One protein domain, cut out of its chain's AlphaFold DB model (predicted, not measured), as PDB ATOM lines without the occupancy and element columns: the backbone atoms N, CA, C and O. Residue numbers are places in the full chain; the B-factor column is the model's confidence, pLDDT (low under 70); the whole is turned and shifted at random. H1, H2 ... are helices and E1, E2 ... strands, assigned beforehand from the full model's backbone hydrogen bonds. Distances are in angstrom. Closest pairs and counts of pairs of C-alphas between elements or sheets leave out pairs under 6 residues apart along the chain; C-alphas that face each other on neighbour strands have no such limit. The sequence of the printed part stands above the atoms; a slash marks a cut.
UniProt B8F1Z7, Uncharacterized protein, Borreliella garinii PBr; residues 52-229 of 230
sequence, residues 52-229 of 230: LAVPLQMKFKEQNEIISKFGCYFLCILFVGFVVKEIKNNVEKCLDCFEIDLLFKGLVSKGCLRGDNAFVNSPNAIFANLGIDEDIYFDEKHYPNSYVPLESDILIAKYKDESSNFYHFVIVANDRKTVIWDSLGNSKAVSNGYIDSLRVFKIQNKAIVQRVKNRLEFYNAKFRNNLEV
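What this domain is: This is residues 52 to 229 of the 230 residues of an uncharacterized protein of Borreliella garinii PBr (UniProt B8F1Z7). A strongly twisted antiparallel sheet of five strands has the long helix H3 packed on one face, with H5 beside H3 and H4 farther out from the sheet. The short H1 and H2 sit by the first residues of H3, and the long H7 runs across the edge strand E4. The printed part has 178 residues, with elements in the order H1 H2 H3 H4 H5 E1 E2 E3 E4 H6 E5 H7, and the sheet's order is E1 E5 E2 E3 E4. It is mixed, helices and strands, and compact, with a radius of gyration of the C-alphas of 15.2 A and spans of 42 by 36 by 35 A.

How they stand to each other: H1, residues 56 to 59, touches H2, residues 65 to 70; their closest C-alphas, those of Gln 57 and Ser 68, are 4.7 A apart. H2 and H3, residues 72 to 89, meet only through their link. H4, residues 97 to 109, is near H2 and H3 and is not on the sheet. H5, residues 123 to 130, touches residues 77 to 85 of H3 at a steep tilt of 44 degrees, the same way; the closest C-alphas, those of Gly 81 and Phe 127, are 6.4 A apart. E1, residues 136 to 142, is an edge strand and the antiparallel neighbour of E5, residues 193 to 203, with N 139 and O 200 at 2.9 A. E5 bends by 58 degrees at residue 196 and is antiparallel to E2, residues 153 to 161, with N 156 and O 199 at 2.9 A. E2, E3, residues 167 to 172, and E4, residues 179 to 181, form a meander of two hairpins, each strand the antiparallel neighbour of the one before; N 159 and O 168 are 2.8 A apart, N 180 and O 171 2.8 A. H3 is on the sheet, and its closest C-alphas to E3, those of Tyr 73 and Phe 169, are 5.2 A apart. H6, residues 188 to 191, is on the sheet at a height of 7.2 A. H7, residues 209 to 227, runs across the strands at 90 degrees to E4 on the local plane, with the C-alphas of Ile 180 and Asn 220 closest at 4.7 A. H3, H5 and H7 on one face of the sheet make two layers, helices over strands. Every O i to N i+4 pair is within hydrogen-bond range in H2, H3, H4, H5 and H7; H1 and H6 are too short for one.

Where its parts are: H1 begins at C-alpha 56, (24.623, 19.814, -35.010). H3 measures 25.4 A from first to last C-alpha, H4 18.4 A, E2 24.9 A and E5 28.1 A. H7, 27.4 A, ends at C-alpha 227, (30.533, 12.218, -45.640).

The domain as a whole: The C-alphas farthest apart, those of Asn 90 and Ser 163, are 43.2 A apart. The printed part has no cut, and the link H4 to H5 is long. Residues 52 to 55, 92 to 95 and 225 to 229 have pLDDT under 70.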
ATOM      1  N   LEU A  52      33.115  22.648 -35.881       49.00
ATOM      2  CA  LEU A  52      32.047  23.227 -36.716       49.00
ATOM      3  C   LEU A  52      31.435  22.208 -37.700       49.00
ATOM      4  O   LEU A  52      30.365  22.446 -38.254       49.00
ATOM      5  N   ALA A  53      32.121  21.079 -37.921       47.91
ATOM      6  CA  ALA A  53      31.973  20.262 -39.120       47.91
ATOM      7  C   ALA A  53      30.942  19.107 -39.043       47.91
ATOM      8  O   ALA A  53      30.901  18.273 -39.942       47.91
ATOM      9  N   VAL A  54      30.128  19.012 -37.990       57.22
ATOM     10  CA  VAL A  54      29.275  17.829 -37.746       57.22
ATOM     11  C   VAL A  54      27.800  18.227 -37.745       57.22
ATOM     12  O   VAL A  54      27.510  19.328 -37.277       57.22
ATOM     13  N   PRO A  55      26.866  17.359 -38.187       62.94
ATOM     14  CA  PRO A  55      25.435  17.563 -37.982       62.94
ATOM     15  C   PRO A  55      25.137  17.973 -36.538       62.94
ATOM     16  O   PRO A  55      25.251  17.176 -35.604       62.94
ATOM     17  N   LEU A  56      24.818  19.250 -36.340       75.69
ATOM     18  CA  LEU A  56      24.623  19.814 -35.010       75.69
ATOM     19  C   LEU A  56      23.250  19.438 -34.473       75.69
ATOM     20  O   LEU A  56      23.115  19.092 -33.306       75.69
ATOM     21  N   GLN A  57      22.233  19.436 -35.329       77.12
ATOM     22  CA  GLN A  57      20.851  19.252 -34.907       77.12
ATOM     23  C   GLN A  57      20.594  17.854 -34.311       77.12
ATOM     24  O   GLN A  57      19.875  17.728 -33.318       77.12
ATOM     25  N   MET A  58      21.248  16.814 -34.845       73.06
ATOM     26  CA  MET A  58      21.194  15.457 -34.280       73.06
ATOM     27  C   MET A  58      21.857  15.367 -32.901       73.06
ATOM     28  O   MET A  58      21.392  14.613 -32.047       73.06
ATOM     29  N   LYS A  59      22.907  16.159 -32.656       81.94
ATOM     30  CA  LYS A  59      23.626  16.168 -31.376       81.94
ATOM     31  C   LYS A  59      22.841  16.799 -30.238       81.94
ATOM     32  O   LYS A  59      23.164  16.502 -29.103       81.94
ATOM     33  N   PHE A  60      21.834  17.625 -30.522       82.62
ATOM     34  CA  PHE A  60      21.008  18.281 -29.498       82.62
ATOM     35  C   PHE A  60      19.892  17.408 -28.927       82.62
ATOM     36  O   PHE A  60      19.157  17.883 -28.064       82.62
ATOM     37  N   LYS A  61      19.719  16.168 -29.403       80.31
ATOM     38  CA  LYS A  61      18.556  15.334 -29.066       80.31
ATOM     39  C   LYS A  61      18.321  15.200 -27.555       80.31
ATOM     40  O   LYS A  61      17.172  15.143 -27.137       80.31
ATOM     41  N   GLU A  62      19.387  15.186 -26.757       79.06
ATOM     42  CA  GLU A  62      19.319  15.023 -25.299       79.06
ATOM     43  C   GLU A  62      19.482  16.347 -24.530       79.06
ATOM     44  O   GLU A  62      18.984  16.484 -23.417       79.06
ATOM     45  N   GLN A  63      20.155  17.342 -25.114       82.62
ATOM     46  CA  GLN A  63      20.492  18.615 -24.466       82.62
ATOM     47  C   GLN A  63      19.420  19.680 -24.692       82.62
ATOM     48  O   GLN A  63      19.127  20.467 -23.793       82.62
ATOM     49  N   ASN A  64      18.859  19.740 -25.902       85.62
ATOM     50  CA  ASN A  64      17.844  20.715 -26.273       85.62
ATOM     51  C   ASN A  64      16.977  20.180 -27.423       85.62
ATOM     52  O   ASN A  64      17.256  20.380 -28.610       85.62
ATOM     53  N   GLU A  65      15.878  19.527 -27.053       89.25
ATOM     54  CA  GLU A  65      14.929  18.931 -27.995       89.25
ATOM     55  C   GLU A  65      14.325  19.964 -28.962       89.25
ATOM     56  O   GLU A  65      14.048  19.643 -30.118       89.25
ATOM     57  N   ILE A  66      14.176  21.221 -28.533       90.88
ATOM     58  CA  ILE A  66      13.630  22.293 -29.372       90.88
ATOM     59  C   ILE A  66      14.596  22.639 -30.505       90.88
ATOM     60  O   ILE A  66      14.179  22.704 -31.661       90.88
ATOM     61  N   ILE A  67      15.890  22.801 -30.210       89.94
ATOM     62  CA  ILE A  67      16.912  22.990 -31.252       89.94
ATOM     63  C   ILE A  67      16.972  21.750 -32.145       89.94
ATOM     64  O   ILE A  67      17.007  21.878 -33.369       89.94
ATOM     65  N   SER A  68      16.926  20.557 -31.548       87.25
ATOM     66  CA  SER A  68      16.942  19.293 -32.284       87.25
ATOM     67  C   SER A  68      15.778  19.172 -33.279       87.25
ATOM     68  O   SER A  68      15.974  18.725 -34.405       87.25
ATOM     69  N   LYS A  69      14.574  19.632 -32.926       86.56
ATOM     70  CA  LYS A  69      13.388  19.525 -33.792       86.56
ATOM     71  C   LYS A  69      13.200  20.702 -34.746       86.56
ATOM     72  O   LYS A  69      12.820  20.491 -35.893       86.56
ATOM     73  N   PHE A  70      13.464  21.925 -34.294       89.50
ATOM     74  CA  PHE A  70      13.037  23.144 -34.992       89.50
ATOM     75  C   PHE A  70      14.173  24.139 -35.263       89.50
ATOM     76  O   PHE A  70      13.968  25.173 -35.897       89.50
ATOM     77  N   GLY A  71      15.388  23.845 -34.799       91.75
ATOM     78  CA  GLY A  71      16.494  24.797 -34.773       91.75
ATOM     79  C   GLY A  71      17.218  25.030 -36.098       91.75
ATOM     80  O   GLY A  71      18.140  25.837 -36.108       91.75
ATOM     81  N   CYS A  72      16.863  24.376 -37.208       94.00
ATOM     82  CA  CYS A  72      17.662  24.426 -38.442       94.00
ATOM     83  C   CYS A  72      17.898  25.854 -38.971       94.00
ATOM     84  O   CYS A  72      19.022  26.192 -39.341       94.00
ATOM     85  N   TYR A  73      16.892  26.737 -38.918       96.31
ATOM     86  CA  TYR A  73      17.070  28.133 -39.332       96.31
ATOM     87  C   TYR A  73      17.990  28.913 -38.385       96.31
ATOM     88  O   TYR A  73      18.919  29.587 -38.827       96.31
ATOM     89  N   PHE A  74      17.759  28.781 -37.077       95.44
ATOM     90  CA  PHE A  74      18.592  29.383 -36.037       95.44
ATOM     91  C   PHE A  74      20.056  28.946 -36.164       95.44
ATOM     92  O   PHE A  74      20.959  29.779 -36.134       95.44
ATOM     93  N   LEU A  75      20.284  27.651 -36.370       94.12
ATOM     94  CA  LEU A  75      21.611  27.078 -36.532       94.12
ATOM     95  C   LEU A  75      22.312  27.599 -37.793       94.12
ATOM     96  O   LEU A  75      23.502  27.891 -37.729       94.12
ATOM     97  N   CYS A  76      21.594  27.787 -38.908       95.25
ATOM     98  CA  CYS A  76      22.174  28.395 -40.109       95.25
ATOM     99  C   CYS A  76      22.608  29.849 -39.857       95.25
ATOM    100  O   CYS A  76      23.718  30.224 -40.228       95.25
ATOM    101  N   ILE A  77      21.776  30.656 -39.182       96.12
ATOM    102  CA  ILE A  77      22.130  32.039 -38.815       96.12
ATOM    103  C   ILE A  77      23.367  32.057 -37.917       96.12
ATOM    104  O   ILE A  77      24.285  32.843 -38.145       96.12
ATOM    105  N   LEU A  78      23.407  31.185 -36.906       93.31
ATOM    106  CA  LEU A  78      24.554  31.083 -36.012       93.31
ATOM    107  C   LEU A  78      25.823  30.685 -36.752       93.31
ATOM    108  O   LEU A  78      26.851  31.321 -36.545       93.31
ATOM    109  N   PHE A  79      25.761  29.668 -37.612       92.50
ATOM    110  CA  PHE A  79      26.913  29.221 -38.388       92.50
ATOM    111  C   PHE A  79      27.489  30.375 -39.211       92.50
ATOM    112  O   PHE A  79      28.670  30.690 -39.093       92.50
ATOM    113  N   VAL A  80      26.634  31.078 -39.962       93.94
ATOM    114  CA  VAL A  80      27.031  32.263 -40.732       93.94
ATOM    115  C   VAL A  80      27.645  33.335 -39.831       93.94
ATOM    116  O   VAL A  80      28.719  33.855 -40.134       93.94
ATOM    117  N   GLY A  81      27.003  33.638 -38.702       93.12
ATOM    118  CA  GLY A  81      27.504  34.623 -37.751       93.12
ATOM    119  C   GLY A  81      28.877  34.253 -37.187       93.12
ATOM    120  O   GLY A  81      29.748  35.112 -37.070       93.12
ATOM    121  N   PHE A  82      29.120  32.976 -36.891       90.69
ATOM    122  CA  PHE A  82      30.425  32.524 -36.420       90.69
ATOM    123  C   PHE A  82      31.499  32.594 -37.495       90.69
ATOM    124  O   PHE A  82      32.597  33.034 -37.172       90.69
ATOM    125  N   VAL A  83      31.185  32.279 -38.753       91.56
ATOM    126  CA  VAL A  83      32.131  32.469 -39.863       91.56
ATOM    127  C   VAL A  83      32.514  33.943 -40.006       91.56
ATOM    128  O   VAL A  83      33.697  34.269 -40.075       91.56
ATOM    129  N   VAL A  84      31.539  34.855 -40.001       92.88
ATOM    130  CA  VAL A  84      31.813  36.301 -40.083       92.88
ATOM    131  C   VAL A  84      32.661  36.762 -38.896       92.88
ATOM    132  O   VAL A  84      33.672  37.442 -39.078       92.88
ATOM    133  N   LYS A  85      32.294  36.347 -37.681       89.69
ATOM    134  CA  LYS A  85      33.017  36.692 -36.453       89.69
ATOM    135  C   LYS A  85      34.441  36.142 -36.434       89.69
ATOM    136  O   LYS A  85      35.349  36.842 -35.991       89.69
ATOM    137  N   GLU A  86      34.644  34.923 -36.920       88.44
ATOM    138  CA  GLU A  86      35.964  34.319 -37.076       88.44
ATOM    139  C   GLU A  86      36.836  35.152 -38.012       88.44
ATOM    140  O   GLU A  86      37.965  35.480 -37.662       88.44
ATOM    141  N   ILE A  87      36.316  35.535 -39.181       89.81
ATOM    142  CA  ILE A  87      37.072  36.338 -40.146       89.81
ATOM    143  C   ILE A  87      37.407  37.724 -39.584       89.81
ATOM    144  O   ILE A  87      38.532  38.195 -39.775       89.81
ATOM    145  N   LYS A  88      36.459  38.354 -38.876       85.62
ATOM    146  CA  LYS A  88      36.638  39.660 -38.225       85.62
ATOM    147  C   LYS A  88      37.711  39.614 -37.139       85.62
ATOM    148  O   LYS A  88      38.597  40.462 -37.116       85.62
ATOM    149  N   ASN A  89      37.637  38.622 -36.256       83.94
ATOM    150  CA  ASN A  89      38.494  38.548 -35.072       83.94
ATOM    151  C   ASN A  89      39.779  37.746 -35.308       83.94
ATOM    152  O   ASN A  89      40.659  37.754 -34.455       83.94
ATOM    153  N   ASN A  90      39.882  37.055 -36.444       80.12
ATOM    154  CA  ASN A  90      40.946  36.106 -36.761       80.12
ATOM    155  C   ASN A  90      41.088  34.981 -35.715       80.12
ATOM    156  O   ASN A  90      42.193  34.524 -35.435       80.12
ATOM    157  N   VAL A  91      39.963  34.557 -35.130       75.38
ATOM    158  CA  VAL A  91      39.885  33.497 -34.114       75.38
ATOM    159  C   VAL A  91      38.845  32.479 -34.559       75.38
ATOM    160  O   VAL A  91      37.657  32.801 -34.623       75.38
ATOM    161  N   GLU A  92      39.287  31.257 -34.858       68.44
ATOM    162  CA  GLU A  92      38.378  30.148 -35.162       68.44
ATOM    163  C   GLU A  92      37.549  29.821 -33.921       68.44
ATOM    164  O   GLU A  92      38.085  29.597 -32.832       68.44
ATOM    165  N   LYS A  93      36.221  29.819 -34.072       65.88
ATOM    166  CA  LYS A  93      35.317  29.497 -32.969       65.88
ATOM    167  C   LYS A  93      34.718  28.112 -33.154       65.88
ATOM    168  O   LYS A  93      33.973  27.850 -34.091       65.88
ATOM    169  N   CYS A  94      34.978  27.241 -32.189       63.75
ATOM    170  CA  CYS A  94      34.305  25.957 -32.090       63.75
ATOM    171  C   CYS A  94      32.832  26.144 -31.689       63.75
ATOM    172  O   CYS A  94      32.536  26.749 -30.660       63.75
ATOM    173  N   LEU A  95      31.914  25.552 -32.459       66.88
ATOM    174  CA  LEU A  95      30.517  25.398 -32.060       66.88
ATOM    175  C   LEU A  95      30.352  24.204 -31.119       66.88
ATOM    176  O   LEU A  95      30.269  23.059 -31.558       66.88
ATOM    177  N   ASP A  96      30.309  24.476 -29.819       74.81
ATOM    178  CA  ASP A  96      29.951  23.478 -28.818       74.81
ATOM    179  C   ASP A  96      28.435  23.470 -28.552       74.81
ATOM    180  O   ASP A  96      27.789  24.518 -28.510       74.81
ATOM    181  N   CYS A  97      27.853  22.280 -28.370       79.69
ATOM    182  CA  CYS A  97      26.407  22.137 -28.183       79.69
ATOM    183  C   CYS A  97      25.940  22.821 -26.892       79.69
ATOM    184  O   CYS A  97      24.885  23.450 -26.881       79.69
ATOM    185  N   PHE A  98      26.735  22.766 -25.822       81.94
ATOM    186  CA  PHE A  98      26.393  23.449 -24.578       81.94
ATOM    187  C   PHE A  98      26.464  24.976 -24.732       81.94
ATOM    188  O   PHE A  98      25.547  25.679 -24.309       81.94
ATOM    189  N   GLU A  99      27.494  25.505 -25.405       83.19
ATOM    190  CA  GLU A  99      27.579  26.945 -25.697       83.19
ATOM    191  C   GLU A  99      26.409  27.439 -26.567       83.19
ATOM    192  O   GLU A  99      25.851  28.508 -26.302       83.19
ATOM    193  N   ILE A 100      26.002  26.664 -27.577       87.75
ATOM    194  CA  ILE A 100      24.832  26.987 -28.406       87.75
ATOM    195  C   ILE A 100      23.542  26.949 -27.579       87.75
ATOM    196  O   ILE A 100      22.707  27.833 -27.752       87.75
ATOM    197  N   ASP A 101      23.355  25.969 -26.691       89.31
ATOM    198  CA  ASP A 101      22.171  25.896 -25.826       89.31
ATOM    199  C   ASP A 101      22.079  27.107 -24.883       89.31
ATOM    200  O   ASP A 101      21.021  27.731 -24.752       89.31
ATOM    201  N   LEU A 102      23.203  27.510 -24.283       89.81
ATOM    202  CA  LEU A 102      23.268  28.732 -23.480       89.81
ATOM    203  C   LEU A 102      22.930  29.974 -24.307       89.81
ATOM    204  O   LEU A 102      22.160  30.828 -23.856       89.81
ATOM    205  N   LEU A 103      23.468  30.071 -25.524       91.00
ATOM    206  CA  LEU A 103      23.170  31.174 -26.430       91.00
ATOM    207  C   LEU A 103      21.690  31.187 -26.827       91.00
ATOM    208  O   LEU A 103      21.063  32.241 -26.792       91.00
ATOM    209  N   PHE A 104      21.114  30.027 -27.137       92.81
ATOM    210  CA  PHE A 104      19.694  29.866 -27.431       92.81
ATOM    211  C   PHE A 104      18.836  30.385 -26.275       92.81
ATOM    212  O   PHE A 104      18.008  31.270 -26.480       92.81
ATOM    213  N   LYS A 105      19.088  29.929 -25.041       93.06
ATOM    214  CA  LYS A 105      18.369  30.387 -23.838       93.06
ATOM    215  C   LYS A 105      18.503  31.897 -23.621       93.06
ATOM    216  O   LYS A 105      17.512  32.565 -23.332       93.06
ATOM    217  N   GLY A 106      19.706  32.443 -23.801       93.44
ATOM    218  CA  GLY A 106      19.962  33.881 -23.685       93.44
ATOM    219  C   GLY A 106      19.274  34.720 -24.767       93.44
ATOM    220  O   GLY A 106      18.856  35.845 -24.512       93.44
ATOM    221  N   LEU A 107      19.124  34.187 -25.977       94.25
ATOM    222  CA  LEU A 107      18.409  34.858 -27.061       94.25
ATOM    223  C   LEU A 107      16.885  34.752 -26.898       94.25
ATOM    224  O   LEU A 107      16.177  35.704 -27.230       94.25
ATOM    225  N   VAL A 108      16.380  33.643 -26.345       94.25
ATOM    226  CA  VAL A 108      14.965  33.496 -25.960       94.25
ATOM    227  C   VAL A 108      14.591  34.517 -24.891       94.25
ATOM    228  O   VAL A 108      13.591  35.213 -25.042       94.25
ATOM    229  N   SER A 109      15.406  34.666 -23.841       93.06
ATOM    230  CA  SER A 109      15.127  35.639 -22.775       93.06
ATOM    231  C   SER A 109      15.142  37.089 -23.267       93.06
ATOM    232  O   SER A 109      14.454  37.937 -22.707       93.06
ATOM    233  N   LYS A 110      15.873  37.368 -24.353       91.75
ATOM    234  CA  LYS A 110      15.908  38.664 -25.048       91.75
ATOM    235  C   LYS A 110      14.827  38.821 -26.127       91.75
ATOM    236  O   LYS A 110      14.840  39.813 -26.849       91.75
ATOM    237  N   GLY A 111      13.934  37.845 -26.301       90.31
ATOM    238  CA  GLY A 111      12.870  37.883 -27.311       90.31
ATOM    239  C   GLY A 111      13.349  37.764 -28.765       90.31
ATOM    240  O   GLY A 111      12.565  37.969 -29.691       90.31
ATOM    241  N   CYS A 112      14.617  37.409 -28.999       91.31
ATOM    242  CA  CYS A 112      15.187  37.274 -30.346       91.31
ATOM    243  C   CYS A 112      14.640  36.040 -31.083       91.31
ATOM    244  O   CYS A 112      14.568  36.019 -32.314       91.31
ATOM    245  N   LEU A 113      14.236  35.022 -30.325       94.00
ATOM    246  CA  LEU A 113      13.553  33.832 -30.812       94.00
ATOM    247  C   LEU A 113      12.572  33.290 -29.774       94.00
ATOM    248  O   LEU A 113      12.674  33.590 -28.586       94.00
ATOM    249  N   ARG A 114      11.617  32.482 -30.231       92.94
ATOM    250  CA  ARG A 114      10.669  31.795 -29.358       92.94
ATOM    251  C   ARG A 114      11.252  30.478 -28.853       92.94
ATOM    252  O   ARG A 114      11.738  29.663 -29.634       92.94
ATOM    253  N   GLY A 115      11.188  30.262 -27.541       90.00
ATOM    254  CA  GLY A 115      11.755  29.074 -26.899       90.00
ATOM    255  C   GLY A 115      10.953  27.785 -27.095       90.00
ATOM    256  O   GLY A 115      11.500  26.716 -26.868       90.00
ATOM    257  N   ASP A 116       9.690  27.867 -27.517       90.00
ATOM    258  CA  ASP A 116       8.796  26.718 -27.717       90.00
ATOM    259  C   ASP A 116       8.996  26.018 -29.070       90.00
ATOM    260  O   ASP A 116       8.717  24.829 -29.198       90.00
ATOM    261  N   ASN A 117       9.486  26.736 -30.081       90.12
ATOM    262  CA  ASN A 117       9.647  26.201 -31.435       90.12
ATOM    263  C   ASN A 117      10.868  26.751 -32.192       90.12
ATOM    264  O   ASN A 117      10.922  26.642 -33.414       90.12
ATOM    265  N   ALA A 118      11.822  27.376 -31.496       91.56
ATOM    266  CA  ALA A 118      13.005  28.012 -32.083       91.56
ATOM    267  C   ALA A 118      12.704  29.024 -33.210       91.56
ATOM    268  O   ALA A 118      13.575  29.317 -34.032       91.56
ATOM    269  N   PHE A 119      11.488  29.578 -33.268       93.25
ATOM    270  CA  PHE A 119      11.129  30.546 -34.296       93.25
ATOM    271  C   PHE A 119      11.941  31.829 -34.114       93.25
ATOM    272  O   PHE A 119      11.860  32.485 -33.074       93.25
ATOM    273  N   VAL A 120      12.725  32.187 -35.128       95.62
ATOM    274  CA  VAL A 120      13.579  33.379 -35.112       95.62
ATOM    275  C   VAL A 120      12.736  34.614 -35.418       95.62
ATOM    276  O   VAL A 120      12.267  34.778 -36.542       95.62
ATOM    277  N   ASN A 121      12.586  35.500 -34.429       91.94
ATOM    278  CA  ASN A 121      11.840  36.752 -34.577       91.94
ATOM    279  C   ASN A 121      12.663  37.811 -35.323       91.94
ATOM    280  O   ASN A 121      12.129  38.544 -36.149       91.94
ATOM    281  N   SER A 122      13.965  37.898 -35.029       92.25
ATOM    282  CA  SER A 122      14.866  38.882 -35.636       92.25
ATOM    283  C   SER A 122      16.262  38.291 -35.843       92.25
ATOM    284  O   SER A 122      17.025  38.173 -34.879       92.25
ATOM    285  N   PRO A 123      16.636  37.933 -37.086       96.06
ATOM    286  CA  PRO A 123      17.998  37.497 -37.388       96.06
ATOM    287  C   PRO A 123      19.046  38.572 -37.059       96.06
ATOM    288  O   PRO A 123      20.097  38.256 -36.508       96.06
ATOM    289  N   ASN A 124      18.733  39.849 -37.303       96.50
ATOM    290  CA  ASN A 124      19.634  40.971 -37.009       96.50
ATOM    291  C   ASN A 124      19.932  41.100 -35.513       96.50
ATOM    292  O   ASN A 124      21.072  41.350 -35.132       96.50
ATOM    293  N   ALA A 125      18.945  40.841 -34.650       94.38
ATOM    294  CA  ALA A 125      19.177  40.829 -33.210       94.38
ATOM    295  C   ALA A 125      20.151  39.712 -32.792       94.38
ATOM    296  O   ALA A 125      20.925  39.897 -31.854       94.38
ATOM    297  N   ILE A 126      20.165  38.571 -33.491       94.75
ATOM    298  CA  ILE A 126      21.145  37.505 -33.241       94.75
ATOM    299  C   ILE A 126      22.558  38.003 -33.581       94.75
ATOM    300  O   ILE A 126      23.461  37.833 -32.764       94.75
ATOM    301  N   PHE A 127      22.754  38.679 -34.718       95.00
ATOM    302  CA  PHE A 127      24.057  39.254 -35.081       95.00
ATOM    303  C   PHE A 127      24.524  40.350 -34.121       95.00
ATOM    304  O   PHE A 127      25.689  40.337 -33.723       95.00
ATOM    305  N   ALA A 128      23.620  41.215 -33.659       94.00
ATOM    306  CA  ALA A 128      23.932  42.213 -32.636       94.00
ATOM    307  C   ALA A 128      24.384  41.554 -31.321       94.00
ATOM    308  O   ALA A 128      25.387  41.940 -30.726       94.00
ATOM    309  N   ASN A 129      23.721  40.471 -30.897       91.19
ATOM    310  CA  ASN A 129      24.148  39.691 -29.728       91.19
ATOM    311  C   ASN A 129      25.501  38.987 -29.927       91.19
ATOM    312  O   ASN A 129      26.182  38.674 -28.950       91.19
ATOM    313  N   LEU A 130      25.899  38.737 -31.174       90.00
ATOM    314  CA  LEU A 130      27.219  38.218 -31.521       90.00
ATOM    315  C   LEU A 130      28.274  39.328 -31.697       90.00
ATOM    316  O   LEU A 130      29.462  38.991 -31.725       90.00
ATOM    317  N   GLY A 131      27.884  40.608 -31.748       92.19
ATOM    318  CA  GLY A 131      28.770  41.767 -31.933       92.19
ATOM    319  C   GLY A 131      29.295  41.935 -33.367       92.19
ATOM    320  O   GLY A 131      30.457  42.304 -33.561       92.19
ATOM    321  N   ILE A 132      28.481  41.567 -34.359       93.50
ATOM    322  CA  ILE A 132      28.829  41.578 -35.795       93.50
ATOM    323  C   ILE A 132      27.741  42.224 -36.670       93.50
ATOM    324  O   ILE A 132      27.697  42.007 -37.876       93.50
ATOM    325  N   ASP A 133      26.838  42.990 -36.068       93.94
ATOM    326  CA  ASP A 133      25.728  43.681 -36.732       93.94
ATOM    327  C   ASP A 133      26.171  44.764 -37.729       93.94
ATOM    328  O   ASP A 133      25.439  45.057 -38.669       93.94
ATOM    329  N   GLU A 134      27.387  45.293 -37.584       93.75
ATOM    330  CA  GLU A 134      28.015  46.194 -38.566       93.75
ATOM    331  C   GLU A 134      28.625  45.453 -39.771       93.75
ATOM    332  O   GLU A 134      28.950  46.059 -40.791       93.75
ATOM    333  N   ASP A 135      28.828  44.136 -39.666       95.06
ATOM    334  CA  ASP A 135      29.504  43.344 -40.697       95.06
ATOM    335  C   ASP A 135      28.515  42.582 -41.577       95.06
ATOM    336  O   ASP A 135      28.780  42.363 -42.762       95.06
ATOM    337  N   ILE A 136      27.382  42.167 -41.007       96.69
ATOM    338  CA  ILE A 136      26.356  41.381 -41.686       96.69
ATOM    339  C   ILE A 136      24.959  41.696 -41.152       96.69
ATOM    340  O   ILE A 136      24.739  41.816 -39.949       96.69
ATOM    341  N   TYR A 137      23.988  41.737 -42.062       97.19
ATOM    342  CA  TYR A 137      22.575  41.868 -41.726       97.19
ATOM    343  C   TYR A 137      21.707  40.974 -42.612       97.19
ATOM    344  O   TYR A 137      22.045  40.667 -43.751       97.19
ATOM    345  N   PHE A 138      20.576  40.540 -42.077       97.69
ATOM    346  CA  PHE A 138      19.446  40.014 -42.822       97.69
ATOM    347  C   PHE A 138      18.735  41.153 -43.544       97.69
ATOM    348  O   PHE A 138      18.318  42.123 -42.908       97.69
ATOM    349  N   ASP A 139      18.597  40.984 -44.854       96.00
ATOM    350  CA  ASP A 139      17.920  41.914 -45.743       96.00
ATOM    351  C   ASP A 139      16.433  41.562 -45.795       96.00
ATOM    352  O   ASP A 139      15.620  42.141 -45.075       96.00
ATOM    353  N   GLU A 140      16.079  40.533 -46.567       94.31
ATOM    354  CA  GLU A 140      14.696  40.101 -46.687       94.31
ATOM    355  C   GLU A 140      14.535  38.635 -47.130       94.31
ATOM    356  O   GLU A 140      15.482  37.869 -47.359       94.31
ATOM    357  N   LYS A 141      13.267  38.215 -47.186       96.12
ATOM    358  CA  LYS A 141      12.842  36.933 -47.746       96.12
ATOM    359  C   LYS A 141      12.512  37.126 -49.223       96.12
ATOM    360  O   LYS A 141      11.678  37.959 -49.551       96.12
ATOM    361  N   HIS A 142      13.012  36.230 -50.069       95.88
ATOM    362  CA  HIS A 142      12.673  36.212 -51.490       95.88
ATOM    363  C   HIS A 142      12.110  34.870 -51.950       95.88
ATOM    364  O   HIS A 142      12.357  33.821 -51.343       95.88
ATOM    365  N   TYR A 143      11.393  34.904 -53.073       92.50
ATOM    366  CA  TYR A 143      11.117  33.709 -53.859       92.50
ATOM    367  C   TYR A 143      12.343  33.357 -54.714       92.50
ATOM    368  O   TYR A 143      13.018  34.259 -55.212       92.50
ATOM    369  N   PRO A 144      12.655  32.067 -54.922       86.62
ATOM    370  CA  PRO A 144      13.919  31.677 -55.552       86.62
ATOM    371  C   PRO A 144      14.089  32.213 -56.972       86.62
ATOM    372  O   PRO A 144      15.187  32.615 -57.345       86.62
ATOM    373  N   ASN A 145      12.999  32.261 -57.742       89.19
ATOM    374  CA  ASN A 145      13.009  32.687 -59.143       89.19
ATOM    375  C   ASN A 145      13.053  34.211 -59.317       89.19
ATOM    376  O   ASN A 145      13.397  34.680 -60.395       89.19
ATOM    377  N   SER A 146      12.714  34.983 -58.281       90.12
ATOM    378  CA  SER A 146      12.641  36.446 -58.355       90.12
ATOM    379  C   SER A 146      13.917  37.144 -57.884       90.12
ATOM    380  O   SER A 146      13.955  38.368 -57.855       90.12
ATOM    381  N   TYR A 147      14.931  36.390 -57.454       94.25
ATOM    382  CA  TYR A 147      16.133  36.943 -56.842       94.25
ATOM    383  C   TYR A 147      17.402  36.520 -57.576       94.25
ATOM    384  O   TYR A 147      17.581  35.343 -57.901       94.25
ATOM    385  N   VAL A 148      18.293  37.487 -57.798       94.69
ATOM    386  CA  VAL A 148      19.618  37.289 -58.394       94.69
ATOM    387  C   VAL A 148      20.663  37.573 -57.315       94.69
ATOM    388  O   VAL A 148      20.841  38.737 -56.959       94.69
ATOM    389  N   PRO A 149      21.334  36.539 -56.777       94.81
ATOM    390  CA  PRO A 149      22.323  36.719 -55.720       94.81
ATOM    391  C   PRO A 149      23.552  37.512 -56.174       94.81
ATOM    392  O   PRO A 149      24.117  37.254 -57.237       94.81
ATOM    393  N   LEU A 150      23.997  38.426 -55.323       94.94
ATOM    394  CA  LEU A 150      25.240  39.181 -55.421       94.94
ATOM    395  C   LEU A 150      26.368  38.475 -54.668       94.94
ATOM    396  O   LEU A 150      26.150  37.672 -53.761       94.94
ATOM    397  N   GLU A 151      27.608  38.815 -55.005       92.50
ATOM    398  CA  GLU A 151      28.805  38.256 -54.366       92.50
ATOM    399  C   GLU A 151      28.818  38.445 -52.839       92.50
ATOM    400  O   GLU A 151      29.222  37.546 -52.107       92.50
ATOM    401  N   SER A 152      28.311  39.572 -52.339       94.62
ATOM    402  CA  SER A 152      28.212  39.870 -50.904       94.62
ATOM    403  C   SER A 152      27.135  39.078 -50.161       94.62
ATOM    404  O   SER A 152      27.067  39.160 -48.932       94.62
ATOM    405  N   ASP A 153      26.269  38.358 -50.875       96.94
ATOM    406  CA  ASP A 153      25.099  37.734 -50.272       96.94
ATOM    407  C   ASP A 153      25.443  36.385 -49.661       96.94
ATOM    408  O   ASP A 153      26.181  35.590 -50.233       96.94
ATOM    409  N   ILE A 154      24.847  36.073 -48.524       97.44
ATOM    410  CA  ILE A 154      24.794  34.735 -47.955       97.44
ATOM    411  C   ILE A 154      23.340  34.285 -48.014       97.44
ATOM    412  O   ILE A 154      22.433  34.992 -47.571       97.44
ATOM    413  N   LEU A 155      23.117  33.101 -48.579       97.62
ATOM    414  CA  LEU A 155      21.782  32.574 -48.812       97.62
ATOM    415  C   LEU A 155      21.488  31.440 -47.837       97.62
ATOM    416  O   LEU A 155      22.221  30.452 -47.773       97.62
ATOM    417  N   ILE A 156      20.367  31.554 -47.127       98.12
ATOM    418  CA  ILE A 156      19.769  30.430 -46.407       98.12
ATOM    419  C   ILE A 156      18.491  30.032 -47.147       98.12
ATOM    420  O   ILE A 156      17.521  30.791 -47.200       98.12
ATOM    421  N   ALA A 157      18.491  28.841 -47.733       97.50
ATOM    422  CA  ALA A 157      17.355  28.289 -48.453       97.50
ATOM    423  C   ALA A 157      16.427  27.538 -47.498       97.50
ATOM    424  O   ALA A 157      16.874  26.718 -46.701       97.50
ATOM    425  N   LYS A 158      15.123  27.795 -47.614       96.88
ATOM    426  CA  LYS A 158      14.070  26.970 -47.025       96.88
ATOM    427  C   LYS A 158      13.646  25.937 -48.061       96.88
ATOM    428  O   LYS A 158      12.961  26.291 -49.020       96.88
ATOM    429  N   TYR A 159      14.015  24.686 -47.847       95.94
ATOM    430  CA  TYR A 159      13.504  23.557 -48.611       95.94
ATOM    431  C   TYR A 159      12.160  23.106 -48.055       95.94
ATOM    432  O   TYR A 159      11.962  23.101 -46.838       95.94
ATOM    433  N   LYS A 160      11.248  22.721 -48.942       93.94
ATOM    434  CA  LYS A 160      10.003  22.035 -48.612       93.94
ATOM    435  C   LYS A 160      10.032  20.660 -49.269       93.94
ATOM    436  O   LYS A 160      10.254  20.564 -50.472       93.94
ATOM    437  N   ASP A 161       9.836  19.624 -48.462       91.06
ATOM    438  CA  ASP A 161       9.691  18.249 -48.940       91.06
ATOM    439  C   ASP A 161       8.418  18.137 -49.798       91.06
ATOM    440  O   ASP A 161       7.380  18.696 -49.450       91.06
ATOM    441  N   GLU A 162       8.487  17.448 -50.934       86.44
ATOM    442  CA  GLU A 162       7.318  17.239 -51.798       86.44
ATOM    443  C   GLU A 162       6.319  16.253 -51.187       86.44
ATOM    444  O   GLU A 162       5.112  16.362 -51.396       86.44
ATOM    445  N   SER A 163       6.825  15.302 -50.401       85.44
ATOM    446  CA  SER A 163       6.049  14.203 -49.826       85.44
ATOM    447  C   SER A 163       5.442  14.524 -48.457       85.44
ATOM    448  O   SER A 163       4.632  13.754 -47.936       85.44
ATOM    449  N   SER A 164       5.815  15.656 -47.852       83.69
ATOM    450  CA  SER A 164       5.373  16.042 -46.512       83.69
ATOM    451  C   SER A 164       5.252  17.561 -46.350       83.69
ATOM    452  O   SER A 164       5.674  18.344 -47.190       83.69
ATOM    453  N   ASN A 165       4.679  18.015 -45.234       79.31
ATOM    454  CA  ASN A 165       4.673  19.442 -44.883       79.31
ATOM    455  C   ASN A 165       5.933  19.870 -44.114       79.31
ATOM    456  O   ASN A 165       5.976  20.979 -43.570       79.31
ATOM    457  N   PHE A 166       6.950  19.007 -44.041       86.06
ATOM    458  CA  PHE A 166       8.204  19.356 -43.398       86.06
ATOM    459  C   PHE A 166       9.012  20.307 -44.276       86.06
ATOM    460  O   PHE A 166       9.032  20.233 -45.505       86.06
ATOM    461  N   TYR A 167       9.691  21.224 -43.605       91.81
ATOM    462  CA  TYR A 167      10.631  22.132 -44.226       91.81
ATOM    463  C   TYR A 167      11.949  22.082 -43.474       91.81
ATOM    464  O   TYR A 167      11.992  21.785 -42.279       91.81
ATOM    465  N   HIS A 168      13.019  22.409 -44.181       94.94
ATOM    466  CA  HIS A 168      14.358  22.451 -43.621       94.94
ATOM    467  C   HIS A 168      15.112  23.664 -44.142       94.94
ATOM    468  O   HIS A 168      14.898  24.087 -45.277       94.94
ATOM    469  N   PHE A 169      15.969  24.239 -43.309       96.38
ATOM    470  CA  PHE A 169      16.794  25.376 -43.692       96.38
ATOM    471  C   PHE A 169      18.245  24.938 -43.827       96.38
ATOM    472  O   PHE A 169      18.773  24.278 -42.935       96.38
ATOM    473  N   VAL A 170      18.872  25.342 -44.929       95.75
ATOM    474  CA  VAL A 170      20.279  25.059 -45.236       95.75
ATOM    475  C   VAL A 170      20.962  26.285 -45.818       95.75
ATOM    476  O   VAL A 170      20.313  27.145 -46.418       95.75
ATOM    477  N   ILE A 171      22.281  26.367 -45.665       96.00
ATOM    478  CA  ILE A 171      23.088  27.402 -46.314       96.00
ATOM    479  C   ILE A 171      23.398  26.926 -47.733       96.00
ATOM    480  O   ILE A 171      23.893  25.811 -47.912       96.00
ATOM    481  N   VAL A 172      23.133  27.766 -48.732       95.56
ATOM    482  CA  VAL A 172      23.408  27.467 -50.146       95.56
ATOM    483  C   VAL A 172      24.354  28.495 -50.752       95.56
ATOM    484  O   VAL A 172      24.421  29.644 -50.311       95.56
ATOM    485  N   ALA A 173      25.093  28.083 -51.777       94.19
ATOM    486  CA  ALA A 173      25.894  28.987 -52.582       94.19
ATOM    487  C   ALA A 173      25.005  29.879 -53.460       94.19
ATOM    488  O   ALA A 173      23.805  29.651 -53.627       94.19
ATOM    489  N   ASN A 174      25.620  30.892 -54.068       92.75
ATOM    490  CA  ASN A 174      24.924  31.872 -54.903       92.75
ATOM    491  C   ASN A 174      24.325  31.268 -56.188       92.75
ATOM    492  O   ASN A 174      23.443  31.869 -56.798       92.75
ATOM    493  N   ASP A 175      24.742  30.060 -56.576       91.75
ATOM    494  CA  ASP A 175      24.104  29.287 -57.646       91.75
ATOM    495  C   ASP A 175      22.706  28.752 -57.262       91.75
ATOM    496  O   ASP A 175      21.974  28.276 -58.133       91.75
ATOM    497  N   ARG A 176      22.317  28.865 -55.977       90.75
ATOM    498  CA  ARG A 176      21.076  28.361 -55.358       90.75
ATOM    499  C   ARG A 176      20.903  26.840 -55.453       90.75
ATOM    500  O   ARG A 176      19.806  26.344 -55.222       90.75
ATOM    501  N   LYS A 177      21.952  26.100 -55.803       87.00
ATOM    502  CA  LYS A 177      21.922  24.641 -56.000       87.00
ATOM    503  C   LYS A 177      22.888  23.935 -55.067       87.00
ATOM    504  O   LYS A 177      22.571  22.886 -54.518       87.00
ATOM    505  N   THR A 178      24.065  24.515 -54.885       91.19
ATOM    506  CA  THR A 178      25.110  23.935 -54.061       91.19
ATOM    507  C   THR A 178      24.798  24.177 -52.591       91.19
ATOM    508  O   THR A 178      24.877  25.306 -52.111       91.19
ATOM    509  N   VAL A 179      24.474  23.113 -51.858       92.25
ATOM    510  CA  VAL A 179      24.383  23.159 -50.394       92.25
ATOM    511  C   VAL A 179      25.792  23.290 -49.825       92.25
ATOM    512  O   VAL A 179      26.661  22.468 -50.110       92.25
ATOM    513  N   ILE A 180      26.012  24.354 -49.057       91.75
ATOM    514  CA  ILE A 180      27.257  24.624 -48.328       91.75
ATOM    515  C   ILE A 180      27.212  23.933 -46.969       91.75
ATOM    516  O   ILE A 180      28.211  23.371 -46.527       91.75
ATOM    517  N   TRP A 181      26.060  24.001 -46.297       91.69
ATOM    518  CA  TRP A 181      25.899  23.423 -44.972       91.69
ATOM    519  C   TRP A 181      24.462  23.006 -44.679       91.69
ATOM    520  O   TRP A 181      23.529  23.795 -44.844       91.69
ATOM    521  N   ASP A 182      24.321  21.782 -44.174       91.44
ATOM    522  CA  ASP A 182      23.087  21.199 -43.661       91.44
ATOM    523  C   ASP A 182      23.303  20.800 -42.189       91.44
ATOM    524  O   ASP A 182      24.168  19.978 -41.875       91.44
ATOM    525  N   SER A 183      22.497  21.349 -41.273       88.25
ATOM    526  CA  SER A 183      22.584  21.041 -39.837       88.25
ATOM    527  C   SER A 183      22.259  19.583 -39.481       88.25
ATOM    528  O   SER A 183      22.565  19.155 -38.364       88.25
ATOM    529  N   LEU A 184      21.648  18.832 -40.402       86.12
ATOM    530  CA  LEU A 184      21.367  17.395 -40.324       86.12
ATOM    531  C   LEU A 184      22.341  16.549 -41.166       86.12
ATOM    532  O   LEU A 184      22.304  15.325 -41.079       86.12
ATOM    533  N   GLY A 185      23.212  17.169 -41.965       82.56
ATOM    534  CA  GLY A 185      24.169  16.490 -42.846       82.56
ATOM    535  C   GLY A 185      23.575  16.028 -44.176       82.56
ATOM    536  O   GLY A 185      24.065  16.445 -45.214       82.56
ATOM    537  N   ASN A 186      22.522  15.206 -44.144       77.56
ATOM    538  CA  ASN A 186      21.845  14.668 -45.334       77.56
ATOM    539  C   ASN A 186      20.321  14.655 -45.130       77.56
ATOM    540  O   ASN A 186      19.703  13.606 -44.922       77.56
ATOM    541  N   SER A 187      19.691  15.830 -45.117       83.44
ATOM    542  CA  SER A 187      18.246  15.917 -44.891       83.44
ATOM    543  C   SER A 187      17.415  15.471 -46.105       83.44
ATOM    544  O   SER A 187      17.647  15.878 -47.244       83.44
ATOM    545  N   LYS A 188      16.354  14.690 -45.848       85.38
ATOM    546  CA  LYS A 188      15.398  14.253 -46.887       85.38
ATOM    547  C   LYS A 188      14.699  15.421 -47.588       85.38
ATOM    548  O   LYS A 188      14.414  15.345 -48.776       85.38
ATOM    549  N   ALA A 189      14.436  16.504 -46.857       87.50
ATOM    550  CA  ALA A 189      13.808  17.700 -47.415       87.50
ATOM    551  C   ALA A 189      14.683  18.380 -48.479       87.50
ATOM    552  O   ALA A 189      14.151  19.005 -49.387       87.50
ATOM    553  N   VAL A 190      16.011  18.256 -48.382       89.38
ATOM    554  CA  VAL A 190      16.940  18.775 -49.392       89.38
ATOM    555  C   VAL A 190      17.056  17.814 -50.571       89.38
ATOM    556  O   VAL A 190      17.087  18.268 -51.710       89.38
ATOM    557  N   SER A 191      17.085  16.500 -50.320       87.25
ATOM    558  CA  SER A 191      17.232  15.493 -51.382       87.25
ATOM    559  C   SER A 191      15.981  15.330 -52.252       87.25
ATOM    560  O   SER A 191      16.102  15.091 -53.448       87.25
ATOM    561  N   ASN A 192      14.794  15.454 -51.654       88.50
ATOM    562  CA  ASN A 192      13.504  15.135 -52.282       88.50
ATOM    563  C   ASN A 192      12.560  16.345 -52.347       88.50
ATOM    564  O   ASN A 192      11.359  16.187 -52.551       88.50
ATOM    565  N   GLY A 193      13.070  17.539 -52.060       91.88
ATOM    566  CA  GLY A 193      12.271  18.752 -51.990       91.88
ATOM    567  C   GLY A 193      12.729  19.815 -52.970       91.88
ATOM    568  O   GLY A 193      13.693  19.657 -53.717       91.88
ATOM    569  N   TYR A 194      12.051  20.952 -52.908       93.25
ATOM    570  CA  TYR A 194      12.386  22.146 -53.673       93.25
ATOM    571  C   TYR A 194      12.591  23.337 -52.743       93.25
ATOM    572  O   TYR A 194      12.112  23.370 -51.607       93.25
ATOM    573  N   ILE A 195      13.295  24.353 -53.237       95.50
ATOM    574  CA  ILE A 195      13.452  25.610 -52.509       95.50
ATOM    575  C   ILE A 195      12.113  26.358 -52.544       95.50
ATOM    576  O   ILE A 195      11.674  26.816 -53.593       95.50
ATOM    577  N   ASP A 196      11.479  26.508 -51.385       95.50
ATOM    578  CA  ASP A 196      10.234  27.265 -51.186       95.50
ATOM    579  C   ASP A 196      10.516  28.771 -51.068       95.50
ATOM    580  O   ASP A 196       9.784  29.618 -51.580       95.50
ATOM    581  N   SER A 197      11.603  29.139 -50.385       96.56
ATOM    582  CA  SER A 197      12.034  30.538 -50.281       96.56
ATOM    583  C   SER A 197      13.506  30.674 -49.912       96.56
ATOM    584  O   SER A 197      14.111  29.752 -49.371       96.56
ATOM    585  N   LEU A 198      14.059  31.860 -50.150       97.69
ATOM    586  CA  LEU A 198      15.398  32.260 -49.730       97.69
ATOM    587  C   LEU A 198      15.305  33.281 -48.592       97.69
ATOM    588  O   LEU A 198      14.361  34.072 -48.516       97.69
ATOM    589  N   ARG A 199      16.270  33.248 -47.679       97.94
ATOM    590  CA  ARG A 199      16.584  34.327 -46.740       97.94
ATOM    591  C   ARG A 199      17.938  34.874 -47.146       97.94
ATOM    592  O   ARG A 199      18.901  34.110 -47.216       97.94
ATOM    593  N   VAL A 200      17.975  36.161 -47.453       97.69
ATOM    594  CA  VAL A 200      19.175  36.827 -47.942       97.69
ATOM    595  C   VAL A 200      19.803  37.606 -46.805       97.69
ATOM    596  O   VAL A 200      19.145  38.378 -46.108       97.69
ATOM    597  N   PHE A 201      21.095  37.388 -46.635       98.06
ATOM    598  CA  PHE A 201      21.937  38.099 -45.695       98.06
ATOM    599  C   PHE A 201      23.021  38.813 -46.481       98.06
ATOM    600  O   PHE A 201      23.591  38.232 -47.397       98.06
ATOM    601  N   LYS A 202      23.323  40.054 -46.133       97.31
ATOM    602  CA  LYS A 202      24.280  40.888 -46.852       97.31
ATOM    603  C   LYS A 202      25.462  41.190 -45.955       97.31
ATOM    604  O   LYS A 202      25.299  41.753 -44.872       97.31
ATOM    605  N   ILE A 203      26.652  40.821 -46.418       96.62
ATOM    606  CA  ILE A 203      27.903  41.252 -45.799       96.62
ATOM    607  C   ILE A 203      28.104  42.729 -46.166       96.62
ATOM    608  O   ILE A 203      28.313  43.059 -47.332       96.62
ATOM    609  N   GLN A 204      28.026  43.621 -45.180       93.19
ATOM    610  CA  GLN A 204      28.213  45.065 -45.381       93.19
ATOM    611  C   GLN A 204      29.689  45.413 -45.549       93.19
ATOM    612  O   GLN A 204      30.068  46.245 -46.376       93.19
ATOM    613  N   ASN A 205      30.537  44.742 -44.774       87.88
ATOM    614  CA  ASN A 205      31.964  44.981 -44.779       87.88
ATOM    615  C   ASN A 205      32.614  44.326 -46.012       87.88
ATOM    616  O   ASN A 205      32.980  43.149 -46.016       87.88
ATOM    617  N   LYS A 206      32.782  45.112 -47.083       88.50
ATOM    618  CA  LYS A 206      33.359  44.643 -48.356       88.50
ATOM    619  C   LYS A 206      34.752  44.023 -48.204       88.50
ATOM    620  O   LYS A 206      35.102  43.139 -48.979       88.50
ATOM    621  N   ALA A 207      35.528  44.436 -47.198       90.56
ATOM    622  CA  ALA A 207      36.883  43.932 -46.980       90.56
ATOM    623  C   ALA A 207      36.922  42.457 -46.545       90.56
ATOM    624  O   ALA A 207      37.946  41.795 -46.712       90.56
ATOM    625  N   ILE A 208      35.820  41.927 -45.997       92.44
ATOM    626  CA  ILE A 208      35.760  40.543 -45.508       92.44
ATOM    627  C   ILE A 208      35.000  39.593 -46.438       92.44
ATOM    628  O   ILE A 208      35.101  38.385 -46.239       92.44
ATOM    629  N   VAL A 209      34.294  40.099 -47.460       94.69
ATOM    630  CA  VAL A 209      33.424  39.299 -48.351       94.69
ATOM    631  C   VAL A 209      34.156  38.078 -48.904       94.69
ATOM    632  O   VAL A 209      33.748  36.950 -48.632       94.69
ATOM    633  N   GLN A 210      35.285  38.284 -49.589       93.81
ATOM    634  CA  GLN A 210      36.032  37.178 -50.195       93.81
ATOM    635  C   GLN A 210      36.536  36.177 -49.147       93.81
ATOM    636  O   GLN A 210      36.496  34.970 -49.360       93.81
ATOM    637  N   ARG A 211      36.984  36.660 -47.981       93.12
ATOM    638  CA  ARG A 211      37.480  35.796 -46.898       93.12
ATOM    639  C   ARG A 211      36.362  34.940 -46.305       93.12
ATOM    640  O   ARG A 211      36.580  33.758 -46.052       93.12
ATOM    641  N   VAL A 212      35.170  35.510 -46.122       93.25
ATOM    642  CA  VAL A 212      33.974  34.781 -45.674       93.25
ATOM    643  C   VAL A 212      33.562  33.738 -46.713       93.25
ATOM    644  O   VAL A 212      33.316  32.591 -46.347       93.25
ATOM    645  N   LYS A 213      33.550  34.092 -48.004       92.94
ATOM    646  CA  LYS A 213      33.230  33.157 -49.094       92.94
ATOM    647  C   LYS A 213      34.196  31.981 -49.157       92.94
ATOM    648  O   LYS A 213      33.751  30.840 -49.071       92.94
ATOM    649  N   ASN A 214      35.499  32.253 -49.164       90.50
ATOM    650  CA  ASN A 214      36.528  31.214 -49.150       90.50
ATOM    651  C   ASN A 214      36.384  30.295 -47.928       90.50
ATOM    652  O   ASN A 214      36.589  29.088 -48.022       90.50
ATOM    653  N   ARG A 215      36.013  30.851 -46.766       89.62
ATOM    654  CA  ARG A 215      35.812  30.062 -45.547       89.62
ATOM    655  C   ARG A 215      34.571  29.166 -45.630       89.62
ATOM    656  O   ARG A 215      34.636  28.014 -45.212       89.62
ATOM    657  N   LEU A 216      33.466  29.654 -46.193       90.06
ATOM    658  CA  LEU A 216      32.274  28.836 -46.448       90.06
ATOM    659  C   LEU A 216      32.559  27.711 -47.456       90.06
ATOM    660  O   LEU A 216      32.128  26.581 -47.243       90.06
ATOM    661  N   GLU A 217      33.321  27.993 -48.513       88.12
ATOM    662  CA  GLU A 217      33.759  26.988 -49.490       88.12
ATOM    663  C   GLU A 217      34.670  25.930 -48.864       88.12
ATOM    664  O   GLU A 217      34.465  24.736 -49.082       88.12
ATOM    665  N   PHE A 218      35.622  26.353 -48.027       85.75
ATOM    666  CA  PHE A 218      36.461  25.446 -47.244       85.75
ATOM    667  C   PHE A 218      35.610  24.493 -46.398       85.75
ATOM    668  O   PHE A 218      35.837  23.282 -46.408       85.75
ATOM    669  N   TYR A 219      34.599  25.017 -45.696       82.75
ATOM    670  CA  TYR A 219      33.708  24.174 -44.910       82.75
ATOM    671  C   TYR A 219      32.897  23.214 -45.788       82.75
ATOM    672  O   TYR A 219      32.876  22.026 -45.483       82.75
ATOM    673  N   ASN A 220      32.316  23.675 -46.902       84.06
ATOM    674  CA  ASN A 220      31.605  22.817 -47.861       84.06
ATOM    675  C   ASN A 220      32.471  21.631 -48.329       84.06
ATOM    676  O   ASN A 220      32.046  20.479 -48.241       84.06
ATOM    677  N   ALA A 221      33.708  21.896 -48.759       81.50
ATOM    678  CA  ALA A 221      34.641  20.849 -49.177       81.50
ATOM    679  C   ALA A 221      34.911  19.844 -48.047       81.50
ATOM    680  O   ALA A 221      34.879  18.632 -48.255       81.50
ATOM    681  N   LYS A 222      35.103  20.343 -46.823       77.94
ATOM    682  CA  LYS A 222      35.318  19.499 -45.647       77.94
ATOM    683  C   LYS A 222      34.113  18.608 -45.330       77.94
ATOM    684  O   LYS A 222      34.296  17.438 -45.004       77.94
ATOM    685  N   PHE A 223      32.894  19.142 -45.419       75.94
ATOM    686  CA  PHE A 223      31.672  18.379 -45.161       75.94
ATOM    687  C   PHE A 223      31.489  17.242 -46.162       75.94
ATOM    688  O   PHE A 223      31.150  16.136 -45.756       75.94
ATOM    689  N   ARG A 224      31.770  17.487 -47.446       72.81
ATOM    690  CA  ARG A 224      31.702  16.450 -48.484       72.81
ATOM    691  C   ARG A 224      32.696  15.323 -48.221       72.81
ATOM    692  O   ARG A 224      32.293  14.170 -48.175       72.81
ATOM    693  N   ASN A 225      33.952  15.662 -47.936       63.91
ATOM    694  CA  ASN A 225      34.995  14.662 -47.700       63.91
ATOM    695  C   ASN A 225      34.750  13.836 -46.424       63.91
ATOM    696  O   ASN A 225      35.081  12.658 -46.381       63.91
ATOM    697  N   ASN A 226      34.150  14.425 -45.383       57.34
ATOM    698  CA  ASN A 226      33.794  13.688 -44.166       57.34
ATOM    699  C   ASN A 226      32.570  12.771 -44.347       57.34
ATOM    700  O   ASN A 226      32.438  11.800 -43.608       57.34
ATOM    701  N   LEU A 227      31.677  13.073 -45.297       49.97
ATOM    702  CA  LEU A 227      30.533  12.218 -45.640       49.97
ATOM    703  C   LEU A 227      30.932  11.020 -46.516       49.97
ATOM    704  O   LEU A 227      30.199  10.042 -46.543       49.97
ATOM    705  N   GLU A 228      32.080  11.065 -47.198       35.53
ATOM    706  CA  GLU A 228      32.617   9.928 -47.968       35.53
ATOM    707  C   GLU A 228      33.305   8.862 -47.091       35.53
ATOM    708  O   GLU A 228      33.633   7.781 -47.574       35.53
ATOM    709  N   VAL A 229      33.523   9.150 -45.800       30.11
ATOM    710  CA  VAL A 229      34.224   8.266 -44.844       30.11
ATOM    711  C   VAL A 229      33.268   7.658 -43.796       30.11
ATOM    712  O   VAL A 229      33.701   6.864 -42.962       30.11
TER     713      VAL A 229